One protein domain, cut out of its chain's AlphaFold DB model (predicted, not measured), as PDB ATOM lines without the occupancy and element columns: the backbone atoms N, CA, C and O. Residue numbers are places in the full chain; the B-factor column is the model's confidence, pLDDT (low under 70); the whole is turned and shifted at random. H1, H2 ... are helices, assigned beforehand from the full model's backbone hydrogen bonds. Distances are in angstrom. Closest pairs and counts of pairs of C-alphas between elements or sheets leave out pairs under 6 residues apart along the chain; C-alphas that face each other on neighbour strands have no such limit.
ATOM      1  N   VAL A 371     -14.874 -35.978 -15.146       71.25
ATOM      2  CA  VAL A 371     -16.246 -36.237 -14.672       71.25
ATOM      3  C   VAL A 371     -16.249 -36.620 -13.188       71.25
ATOM      4  O   VAL A 371     -17.113 -36.163 -12.436       71.25
ATOM      5  N   VAL A 372     -15.250 -37.387 -12.732       74.81
ATOM      6  CA  VAL A 372     -15.101 -37.727 -11.309       74.81
ATOM      7  C   VAL A 372     -14.370 -36.642 -10.511       74.81
ATOM      8  O   VAL A 372     -14.509 -36.595  -9.289       74.81
ATOM      9  N   GLU A 373     -13.673 -35.707 -11.163       76.06
ATOM     10  CA  GLU A 373     -12.932 -34.626 -10.494       76.06
ATOM     11  C   GLU A 373     -13.825 -33.588  -9.815       76.06
ATOM     12  O   GLU A 373     -13.452 -33.050  -8.770       76.06
ATOM     13  N   ARG A 374     -15.047 -33.350 -10.313       72.94
ATOM     14  CA  ARG A 374     -16.038 -32.570  -9.544       72.94
ATOM     15  C   ARG A 374     -16.391 -33.272  -8.235       72.94
ATOM     16  O   ARG A 374     -16.474 -32.630  -7.188       72.94
ATOM     17  N   GLY A 375     -16.521 -34.600  -8.280       74.44
ATOM     18  CA  GLY A 375     -16.643 -35.438  -7.091       74.44
ATOM     19  C   GLY A 375     -15.424 -35.293  -6.181       74.44
ATOM     20  O   GLY A 375     -15.580 -35.052  -4.987       74.44
ATOM     21  N   PHE A 376     -14.209 -35.334  -6.735       75.25
ATOM     22  CA  PHE A 376     -12.980 -35.138  -5.963       75.25
ATOM     23  C   PHE A 376     -12.834 -33.735  -5.375       75.25
ATOM     24  O   PHE A 376     -12.258 -33.597  -4.301       75.25
ATOM     25  N   SER A 377     -13.384 -32.703  -6.006       76.62
ATOM     26  CA  SER A 377     -13.387 -31.340  -5.467       76.62
ATOM     27  C   SER A 377     -14.294 -31.238  -4.239       76.62
ATOM     28  O   SER A 377     -13.875 -30.733  -3.198       76.62
ATOM     29  N   ILE A 378     -15.494 -31.824  -4.302       71.19
ATOM     30  CA  ILE A 378     -16.386 -31.961  -3.136       71.19
ATOM     31  C   ILE A 378     -15.717 -32.816  -2.053       71.19
ATOM     32  O   ILE A 378     -15.717 -32.450  -0.877       71.19
ATOM     33  N   HIS A 379     -15.080 -33.917  -2.450       72.12
ATOM     34  CA  HIS A 379     -14.323 -34.772  -1.546       72.12
ATOM     35  C   HIS A 379     -13.193 -34.002  -0.866       72.12
ATOM     36  O   HIS A 379     -13.004 -34.137   0.332       72.12
ATOM     37  N   ARG A 380     -12.482 -33.141  -1.597       77.19
ATOM     38  CA  ARG A 380     -11.407 -32.293  -1.080       77.19
ATOM     39  C   ARG A 380     -11.950 -31.250  -0.098       77.19
ATOM     40  O   ARG A 380     -11.292 -30.989   0.902       77.19
ATOM     41  N   ILE A 381     -13.162 -30.724  -0.296       74.31
ATOM     42  CA  ILE A 381     -13.839 -29.853   0.684       74.31
ATOM     43  C   ILE A 381     -14.174 -30.630   1.964       74.31
ATOM     44  O   ILE A 381     -13.856 -30.162   3.059       74.31
ATOM     45  N   ILE A 382     -14.771 -31.821   1.835       68.81
ATOM     46  CA  ILE A 382     -15.096 -32.701   2.968       68.81
ATOM     47  C   ILE A 382     -13.811 -33.103   3.698       68.81
ATOM     48  O   ILE A 382     -13.728 -32.973   4.913       68.81
ATOM     49  N   MET A 383     -12.775 -33.508   2.970       69.81
ATOM     50  CA  MET A 383     -11.481 -33.891   3.520       69.81
ATOM     51  C   MET A 383     -10.794 -32.698   4.194       69.81
ATOM     52  O   MET A 383     -10.484 -32.767   5.369       69.81
ATOM     53  N   HIS A 384     -10.607 -31.545   3.560       78.56
ATOM     54  CA  HIS A 384      -9.895 -30.455   4.242       78.56
ATOM     55  C   HIS A 384     -10.660 -29.863   5.429       78.56
ATOM     56  O   HIS A 384     -10.028 -29.435   6.395       78.56
ATOM     57  N   ARG A 385     -11.998 -29.842   5.395       69.81
ATOM     58  CA  ARG A 385     -12.796 -29.300   6.507       69.81
ATOM     59  C   ARG A 385     -13.058 -30.322   7.615       69.81
ATOM     60  O   ARG A 385     -13.177 -29.925   8.771       69.81
ATOM     61  N   LEU A 386     -13.150 -31.612   7.282       60.22
ATOM     62  CA  LEU A 386     -13.599 -32.673   8.193       60.22
ATOM     63  C   LEU A 386     -12.620 -33.857   8.333       60.22
ATOM     64  O   LEU A 386     -12.862 -34.697   9.195       60.22
ATOM     65  N   ALA A 387     -11.512 -33.950   7.580       54.22
ATOM     66  CA  ALA A 387     -10.580 -35.099   7.640       54.22
ATOM     67  C   ALA A 387      -9.888 -35.249   8.992       54.22
ATOM     68  O   ALA A 387      -9.558 -36.362   9.382       54.22
ATOM     69  N   ASN A 388      -9.738 -34.168   9.760       58.84
ATOM     70  CA  ASN A 388      -9.239 -34.289  11.131       58.84
ATOM     71  C   ASN A 388     -10.279 -34.904  12.090       58.84
ATOM     72  O   ASN A 388      -9.976 -35.107  13.261       58.84
ATOM     73  N   ARG A 389     -11.515 -35.156  11.634       68.56
ATOM     74  CA  ARG A 389     -12.646 -35.570  12.480       68.56
ATOM     75  C   ARG A 389     -13.373 -36.824  12.001       68.56
ATOM     76  O   ARG A 389     -13.963 -37.508  12.830       68.56
ATOM     77  N   LEU A 390     -13.346 -37.141  10.707       80.19
ATOM     78  CA  LEU A 390     -14.062 -38.287  10.145       80.19
ATOM     79  C   LEU A 390     -13.104 -39.391   9.699       80.19
ATOM     80  O   LEU A 390     -12.074 -39.138   9.080       80.19
ATOM     81  N   LYS A 391     -13.479 -40.642   9.976       85.56
ATOM     82  CA  LYS A 391     -12.773 -41.817   9.454       85.56
ATOM     83  C   LYS A 391     -12.977 -41.901   7.937       85.56
ATOM     84  O   LYS A 391     -14.064 -41.600   7.448       85.56
ATOM     85  N   LEU A 392     -11.975 -42.394   7.205       79.69
ATOM     86  CA  LEU A 392     -12.029 -42.549   5.742       79.69
ATOM     87  C   LEU A 392     -13.265 -43.339   5.269       79.69
ATOM     88  O   LEU A 392     -13.905 -42.952   4.299       79.69
ATOM     89  N   ALA A 393     -13.657 -44.385   6.002       84.19
ATOM     90  CA  ALA A 393     -14.862 -45.169   5.709       84.19
ATOM     91  C   ALA A 393     -16.159 -44.339   5.789       84.19
ATOM     92  O   ALA A 393     -17.085 -44.538   5.003       84.19
ATOM     93  N   THR A 394     -16.228 -43.385   6.722       83.19
ATOM     94  CA  THR A 394     -17.359 -42.459   6.848       83.19
ATOM     95  C   THR A 394     -17.378 -41.475   5.685       83.19
ATOM     96  O   THR A 394     -18.441 -41.202   5.140       83.19
ATOM     97  N   VAL A 395     -16.209 -40.983   5.265       80.12
ATOM     98  CA  VAL A 395     -16.091 -40.103   4.094       80.12
ATOM     99  C   VAL A 395     -16.533 -40.826   2.817       80.12
ATOM    100  O   VAL A 395     -17.347 -40.278   2.078       80.12
ATOM    101  N   ASP A 396     -16.089 -42.068   2.593       81.75
ATOM    102  CA  ASP A 396     -16.528 -42.882   1.446       81.75
ATOM    103  C   ASP A 396     -18.049 -43.099   1.459       81.75
ATOM    104  O   ASP A 396     -18.726 -42.933   0.445       81.75
ATOM    105  N   SER A 397     -18.611 -43.383   2.637       85.12
ATOM    106  CA  SER A 397     -20.056 -43.569   2.808       85.12
ATOM    107  C   SER A 397     -20.839 -42.290   2.486       85.12
ATOM    108  O   SER A 397     -21.823 -42.341   1.751       85.12
ATOM    109  N   LEU A 398     -20.382 -41.128   2.966       81.50
ATOM    110  CA  LEU A 398     -20.987 -39.828   2.649       81.50
ATOM    111  C   LEU A 398     -20.897 -39.505   1.153       81.50
ATOM    112  O   LEU A 398     -21.856 -38.990   0.581       81.50
ATOM    113  N   MET A 399     -19.781 -39.845   0.504       79.44
ATOM    114  CA  MET A 399     -19.617 -39.681  -0.942       79.44
ATOM    115  C   MET A 399     -20.591 -40.567  -1.722       79.44
ATOM    116  O   MET A 399     -21.264 -40.081  -2.629       79.44
ATOM    117  N   ARG A 400     -20.742 -41.842  -1.342       83.25
ATOM    118  CA  ARG A 400     -21.726 -42.747  -1.959       83.25
ATOM    119  C   ARG A 400     -23.151 -42.249  -1.767       83.25
ATOM    120  O   ARG A 400     -23.906 -42.244  -2.730       83.25
ATOM    121  N   ILE A 401     -23.504 -41.776  -0.571       83.94
ATOM    122  CA  ILE A 401     -24.821 -41.174  -0.308       83.94
ATOM    123  C   ILE A 401     -25.018 -39.925  -1.170       83.94
ATOM    124  O   ILE A 401     -26.094 -39.729  -1.717       83.94
ATOM    125  N   ARG A 402     -23.990 -39.092  -1.353       80.81
ATOM    126  CA  ARG A 402     -24.095 -37.898  -2.200       80.81
ATOM    127  C   ARG A 402     -24.270 -38.229  -3.683       80.81
ATOM    128  O   ARG A 402     -24.960 -37.486  -4.373       80.81
ATOM    129  N   ILE A 403     -23.622 -39.292  -4.164       79.19
ATOM    130  CA  ILE A 403     -23.639 -39.699  -5.579       79.19
ATOM    131  C   ILE A 403     -24.893 -40.516  -5.919       79.19
ATOM    132  O   ILE A 403     -25.501 -40.293  -6.958       79.19
ATOM    133  N   ILE A 404     -25.252 -41.478  -5.067       82.88
ATOM    134  CA  ILE A 404     -26.295 -42.488  -5.323       82.88
ATOM    135  C   ILE A 404     -27.604 -42.127  -4.611       82.88
ATOM    136  O   ILE A 404     -28.680 -42.561  -5.016       82.88
ATOM    137  N   GLY A 405     -27.520 -41.362  -3.525       83.44
ATOM    138  CA  GLY A 405     -28.679 -41.008  -2.724       83.44
ATOM    139  C   GLY A 405     -29.628 -40.044  -3.439       83.44
ATOM    140  O   GLY A 405     -29.260 -39.379  -4.411       83.44
ATOM    141  N   PRO A 406     -30.874 -39.956  -2.949       83.88
ATOM    142  CA  PRO A 406     -31.856 -39.019  -3.472       83.88
ATOM    143  C   PRO A 406     -31.349 -37.576  -3.362       83.88
ATOM    144  O   PRO A 406     -30.585 -37.218  -2.463       83.88
ATOM    145  N   SER A 407     -31.818 -36.717  -4.269       82.94
ATOM    146  CA  SER A 407     -31.581 -35.275  -4.165       82.94
ATOM    147  C   SER A 407     -32.087 -34.733  -2.820       82.94
ATOM    148  O   SER A 407     -33.020 -35.288  -2.241       82.94
ATOM    149  N   LYS A 408     -31.528 -33.612  -2.338       80.25
ATOM    150  CA  LYS A 408     -31.939 -32.984  -1.062       80.25
ATOM    151  C   LYS A 408     -33.452 -32.725  -1.005       80.25
ATOM    152  O   LYS A 408     -34.051 -32.899   0.045       80.25
ATOM    153  N   HIS A 409     -34.062 -32.363  -2.136       85.69
ATOM    154  CA  HIS A 409     -35.499 -32.080  -2.238       85.69
ATOM    155  C   HIS A 409     -36.368 -33.339  -2.313       85.69
ATOM    156  O   HIS A 409     -37.523 -33.304  -1.910       85.69
ATOM    157  N   SER A 410     -35.826 -34.443  -2.828       86.56
ATOM    158  CA  SER A 410     -36.520 -35.735  -2.875       86.56
ATOM    159  C   SER A 410     -36.226 -36.610  -1.655       86.56
ATOM    160  O   SER A 410     -36.778 -37.701  -1.544       86.56
ATOM    161  N   TYR A 411     -35.319 -36.185  -0.770       88.31
ATOM    162  CA  TYR A 411     -34.995 -36.912   0.447       88.31
ATOM    163  C   TYR A 411     -36.070 -36.656   1.498       88.31
ATOM    164  O   TYR A 411     -36.121 -35.597   2.123       88.31
ATOM    165  N   GLN A 412     -36.928 -37.651   1.690       90.44
ATOM    166  CA  GLN A 412     -37.951 -37.637   2.724       90.44
ATOM    167  C   GLN A 412     -37.309 -38.037   4.054       90.44
ATOM    168  O   GLN A 412     -37.164 -39.221   4.368       90.44
ATOM    169  N   LYS A 413     -36.852 -37.033   4.811       87.12
ATOM    170  CA  LYS A 413     -36.131 -37.229   6.076       87.12
ATOM    171  C   LYS A 413     -36.943 -38.083   7.049       87.12
ATOM    172  O   LYS A 413     -36.389 -38.977   7.682       87.12
ATOM    173  N   GLU A 414     -38.239 -37.820   7.151       90.56
ATOM    174  CA  GLU A 414     -39.155 -38.512   8.052       90.56
ATOM    175  C   GLU A 414     -39.257 -39.999   7.699       90.56
ATOM    176  O   GLU A 414     -39.062 -40.844   8.571       90.56
ATOM    177  N   GLU A 415     -39.462 -40.330   6.422       88.75
ATOM    178  CA  GLU A 415     -39.506 -41.722   5.956       88.75
ATOM    179  C   GLU A 415     -38.177 -42.442   6.204       88.75
ATOM    180  O   GLU A 415     -38.164 -43.588   6.653       88.75
ATOM    181  N   ALA A 416     -37.049 -41.766   5.973       83.44
ATOM    182  CA  ALA A 416     -35.730 -42.336   6.211       83.44
ATOM    183  C   ALA A 416     -35.464 -42.601   7.704       83.44
ATOM    184  O   ALA A 416     -34.896 -43.639   8.044       83.44
ATOM    185  N   MET A 417     -35.893 -41.704   8.602       84.75
ATOM    186  CA  MET A 417     -35.792 -41.923  10.051       84.75
ATOM    187  C   MET A 417     -36.683 -43.079  10.506       84.75
ATOM    188  O   MET A 417     -36.233 -43.916  11.285       84.75
ATOM    189  N   ILE A 418     -37.914 -43.163   9.990       89.00
ATOM    190  CA  ILE A 418     -38.835 -44.268  10.290       89.00
ATOM    191  C   ILE A 418     -38.244 -45.597   9.808       89.00
ATOM    192  O   ILE A 418     -38.220 -46.565  10.566       89.00
ATOM    193  N   ALA A 419     -37.713 -45.645   8.583       87.12
ATOM    194  CA  ALA A 419     -37.071 -46.836   8.035       87.12
ATOM    195  C   ALA A 419     -35.832 -47.250   8.845       87.12
ATOM    196  O   ALA A 419     -35.628 -48.438   9.100       87.12
ATOM    197  N   HIS A 420     -35.026 -46.283   9.294       84.88
ATOM    198  CA  HIS A 420     -33.868 -46.553  10.143       84.88
ATOM    199  C   HIS A 420     -34.279 -47.111  11.511       84.88
ATOM    200  O   HIS A 420     -33.752 -48.140  11.928       84.88
ATOM    201  N   ALA A 421     -35.266 -46.494  12.167       85.19
ATOM    202  CA  ALA A 421     -35.800 -46.967  13.442       85.19
ATOM    203  C   ALA A 421     -36.407 -48.376  13.318       85.19
ATOM    204  O   ALA A 421     -36.148 -49.238  14.156       85.19
ATOM    205  N   ALA A 422     -37.150 -48.649  12.240       88.69
ATOM    206  CA  ALA A 422     -37.706 -49.971  11.964       88.69
ATOM    207  C   ALA A 422     -36.608 -51.029  11.755       88.69
ATOM    208  O   ALA A 422     -36.695 -52.123  12.310       88.69
ATOM    209  N   SER A 423     -35.547 -50.695  11.008       87.19
ATOM    210  CA  SER A 423     -34.395 -51.586  10.817       87.19
ATOM    211  C   SER A 423     -33.653 -51.862  12.127       87.19
ATOM    212  O   SER A 423     -33.244 -52.997  12.363       87.19
ATOM    213  N   ALA A 424     -33.480 -50.848  12.980       85.75
ATOM    214  CA  ALA A 424     -32.846 -51.008  14.284       85.75
ATOM    215  C   ALA A 424     -33.689 -51.896  15.215       85.75
ATOM    216  O   ALA A 424     -33.151 -52.773  15.890       85.75
ATOM    217  N   MET A 425     -35.016 -51.731  15.202       87.06
ATOM    218  CA  MET A 425     -35.930 -52.597  15.953       87.06
ATOM    219  C   MET A 425     -35.874 -54.056  15.485       87.06
ATOM    220  O   MET A 425     -35.825 -54.956  16.322       87.06
ATOM    221  N   ASP A 426     -35.825 -54.312  14.174       90.19
ATOM    222  CA  ASP A 426     -35.680 -55.673  13.634       90.19
ATOM    223  C   ASP A 426     -34.358 -56.329  14.076       90.19
ATOM    224  O   ASP A 426     -34.316 -57.511  14.427       90.19
ATOM    225  N   GLU A 427     -33.268 -55.560  14.139       88.56
ATOM    226  CA  GLU A 427     -31.982 -56.050  14.639       88.56
ATOM    227  C   GLU A 427     -32.027 -56.378  16.140       88.56
ATOM    228  O   GLU A 427     -31.550 -57.436  16.558       88.56
ATOM    229  N   ILE A 428     -32.673 -55.534  16.950       84.75
ATOM    230  CA  ILE A 428     -32.892 -55.790  18.382       84.75
ATOM    231  C   ILE A 428     -33.702 -57.075  18.586       84.75
ATOM    232  O   ILE A 428     -33.313 -57.916  19.400       84.75
ATOM    233  N   LEU A 429     -34.776 -57.278  17.816       89.06
ATOM    234  CA  LEU A 429     -35.595 -58.494  17.879       89.06
ATOM    235  C   LEU A 429     -34.792 -59.747  17.493       89.06
ATOM    236  O   LEU A 429     -34.895 -60.778  18.161       89.06
ATOM    237  N   LYS A 430     -33.928 -59.666  16.470       90.31
ATOM    238  CA  LYS A 430     -33.020 -60.770  16.099       90.31
ATOM    239  C   LYS A 430     -32.028 -61.100  17.211       90.31
ATOM    240  O   LYS A 430     -31.756 -62.273  17.464       90.31
ATOM    241  N   LEU A 431     -31.484 -60.090  17.887       86.31
ATOM    242  CA  LEU A 431     -30.544 -60.289  18.992       86.31
ATOM    243  C   LEU A 431     -31.231 -60.857  20.243       86.31
ATOM    244  O   LEU A 431     -30.634 -61.696  20.919       86.31
ATOM    245  N   GLN A 432     -32.483 -60.465  20.507       87.00
ATOM    246  CA  GLN A 432     -33.330 -61.080  21.536       87.00
ATOM    247  C   GLN A 432     -33.568 -62.559  21.243       87.00
ATOM    248  O   GLN A 432     -33.340 -63.401  22.109       87.00
ATOM    249  N   ALA A 433     -33.949 -62.892  20.007       91.88
ATOM    250  CA  ALA A 433     -34.156 -64.276  19.586       91.88
ATOM    251  C   ALA A 433     -32.875 -65.125  19.687       91.88
ATOM    252  O   ALA A 433     -32.944 -66.322  19.953       91.88
ATOM    253  N   ALA A 434     -31.701 -64.508  19.523       92.69
ATOM    254  CA  ALA A 434     -30.400 -65.158  19.684       92.69
ATOM    255  C   ALA A 434     -29.930 -65.288  21.152       92.69
ATOM    256  O   ALA A 434     -28.818 -65.764  21.384       92.69
ATOM    257  N   GLY A 435     -30.729 -64.854  22.137       93.06
ATOM    258  CA  GLY A 435     -30.402 -64.959  23.564       93.06
ATOM    259  C   GLY A 435     -29.236 -64.072  24.012       93.06
ATOM    260  O   GLY A 435     -28.535 -64.413  24.966       93.06
ATOM    261  N   LYS A 436     -28.971 -62.959  23.313       87.81
ATOM    262  CA  LYS A 436     -27.888 -62.043  23.699       87.81
ATOM    263  C   LYS A 436     -28.217 -61.307  25.011       87.81
ATOM    264  O   LYS A 436     -29.384 -61.026  25.272       87.81
ATOM    265  N   PRO A 437     -27.200 -60.977  25.830       82.50
ATOM    266  CA  PRO A 437     -27.401 -60.388  27.153       82.50
ATOM    267  C   PRO A 437     -28.134 -59.041  27.091       82.50
ATOM    268  O   PRO A 437     -27.848 -58.207  26.228       82.50
ATOM    269  N   GLU A 438     -29.024 -58.812  28.061       79.88
ATOM    270  CA  GLU A 438     -29.916 -57.644  28.158       79.88
ATOM    271  C   GLU A 438     -29.190 -56.292  28.082       79.88
ATOM    272  O   GLU A 438     -29.735 -55.329  27.549       79.88
ATOM    273  N   GLY A 439     -27.926 -56.226  28.517       78.38
ATOM    274  CA  GLY A 439     -27.114 -55.008  28.423       78.38
ATOM    275  C   GLY A 439     -26.859 -54.531  26.986       78.38
ATOM    276  O   GLY A 439     -26.788 -53.330  26.748       78.38
ATOM    277  N   ILE A 440     -26.773 -55.446  26.011       74.88
ATOM    278  CA  ILE A 440     -26.606 -55.092  24.587       74.88
ATOM    279  C   ILE A 440     -27.932 -54.582  24.009       74.88
ATOM    280  O   ILE A 440     -27.948 -53.661  23.195       74.88
ATOM    281  N   LEU A 441     -29.048 -55.153  24.459       71.19
ATOM    282  CA  LEU A 441     -30.387 -54.775  24.017       71.19
ATOM    283  C   LEU A 441     -30.791 -53.396  24.542       71.19
ATOM    284  O   LEU A 441     -31.374 -52.614  23.797       71.19
ATOM    285  N   ALA A 442     -30.426 -53.069  25.785       78.44
ATOM    286  CA  ALA A 442     -30.652 -51.748  26.363       78.44
ATOM    287  C   ALA A 442     -29.880 -50.653  25.607       78.44
ATOM    288  O   ALA A 442     -30.476 -49.655  25.211       78.44
ATOM    289  N   ALA A 443     -28.591 -50.878  25.322       73.25
ATOM    290  CA  ALA A 443     -27.759 -49.918  24.592       73.25
ATOM    291  C   ALA A 443     -28.239 -49.680  23.146       73.25
ATOM    292  O   ALA A 443     -28.179 -48.560  22.644       73.25
ATOM    293  N   LEU A 444     -28.738 -50.723  22.470       72.94
ATOM    294  CA  LEU A 444     -29.288 -50.596  21.116       72.94
ATOM    295  C   LEU A 444     -30.682 -49.960  21.104       72.94
ATOM    296  O   LEU A 444     -30.977 -49.184  20.201       72.94
ATOM    297  N   SER A 445     -31.523 -50.247  22.102       75.31
ATOM    298  CA  SER A 445     -32.836 -49.607  22.260       75.31
ATOM    299  C   SER A 445     -32.699 -48.101  22.489       75.31
ATOM    300  O   SER A 445     -33.406 -47.311  21.869       75.31
ATOM    301  N   GLU A 446     -31.722 -47.691  23.303       77.50
ATOM    302  CA  GLU A 446     -31.402 -46.281  23.538       77.50
ATOM    303  C   GLU A 446     -30.865 -45.592  22.270       77.50
ATOM    304  O   GLU A 446     -31.229 -44.455  21.986       77.50
ATOM    305  N   ALA A 447     -30.078 -46.299  21.451       71.12
ATOM    306  CA  ALA A 447     -29.590 -45.795  20.164       71.12
ATOM    307  C   ALA A 447     -30.666 -45.739  19.058       71.12
ATOM    308  O   ALA A 447     -30.511 -44.989  18.095       71.12
ATOM    309  N   ALA A 448     -31.732 -46.537  19.172       67.62
ATOM    310  CA  ALA A 448     -32.825 -46.607  18.201       67.62
ATOM    311  C   ALA A 448     -33.938 -45.579  18.458       67.62
ATOM    312  O   ALA A 448     -34.797 -45.377  17.594       67.62
ATOM    313  N   LEU A 449     -33.940 -44.927  19.625       69.81
ATOM    314  CA  LEU A 449     -34.850 -43.823  19.888       69.81
ATOM    315  C   LEU A 449     -34.474 -42.648  18.974       69.81
ATOM    316  O   LEU A 449     -33.311 -42.233  18.961       69.81
TER     317      LEU A 449
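What this domain is: This is residues 371 to 449 of the 511 residues of the protein "J domain-containing protein" of Haematococcus lacustris (UniProt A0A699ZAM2). Two helical hairpins, H3 with H4 and H1 with H2, sit at the two ends of an elongated model, joined by the extended link between H2 and H3 and with no contact between helices of different hairpins. The longest helix, H3, has H4 folded back along it, their lines only 8 degrees from each other, while the lines of H1 and H2 stand at a wider 44 degrees and these two helices touch through residues 379 to 383 of H1 and 395 to 399 of H2 alone. The printed part has 79 residues with four named helices, H1, H2, H3 and H4 in that order, and no named strand; the class is all helix. It is only just loose, close to extended, with a radius of gyration of the C-alphas of 17.2 A and spans of 49 by 30 by 18 A.

Where its parts are: H3, residues 413 to 433, runs 30.3 A from C-alpha 413 at (-36.131, -37.229, 6.076) to C-alpha 433 at (-34.156, -64.276, 19.586). H4 holds residues 438 to 448. H2 holds residues 392 to 404. H1, residues 371 to 386, is 23.3 A long and begins with C-alpha 371 at (-16.246, -36.237, -14.672).

How they stand to each other: H3 and H4 form a hairpin and touch, the closest C-alphas being those of Ala 421 and Ala 448, 5.6 A apart. They run opposite ways at a shallow tilt of 8 degrees. H2 is apart from H3 and from H4. H1 and H2 form the other hairpin, running opposite ways at a steep tilt of 44 degrees. They touch through residues 379 to 383 of H1 and 395 to 399 of H2 alone, with the C-alphas of His 379 and Met 399 closest at 7.2 A. H1 is apart from H3 and H4. Every O i to N i+4 pair is within hydrogen-bond range in H2, H3 and H4, and 11 of 12 are in H1.

The domain as a whole: The C-alphas farthest apart, those of Val 371 and Gly 435, are 49.9 A from each other. Residues 404 to 416, of which 413 to 416 belong to H3, stand free. The printed part has no cut and no long link. Mean pLDDT of the printed part is 80.3; residues 382 to 383, 385 to 389 and 448 to 449 are under 70.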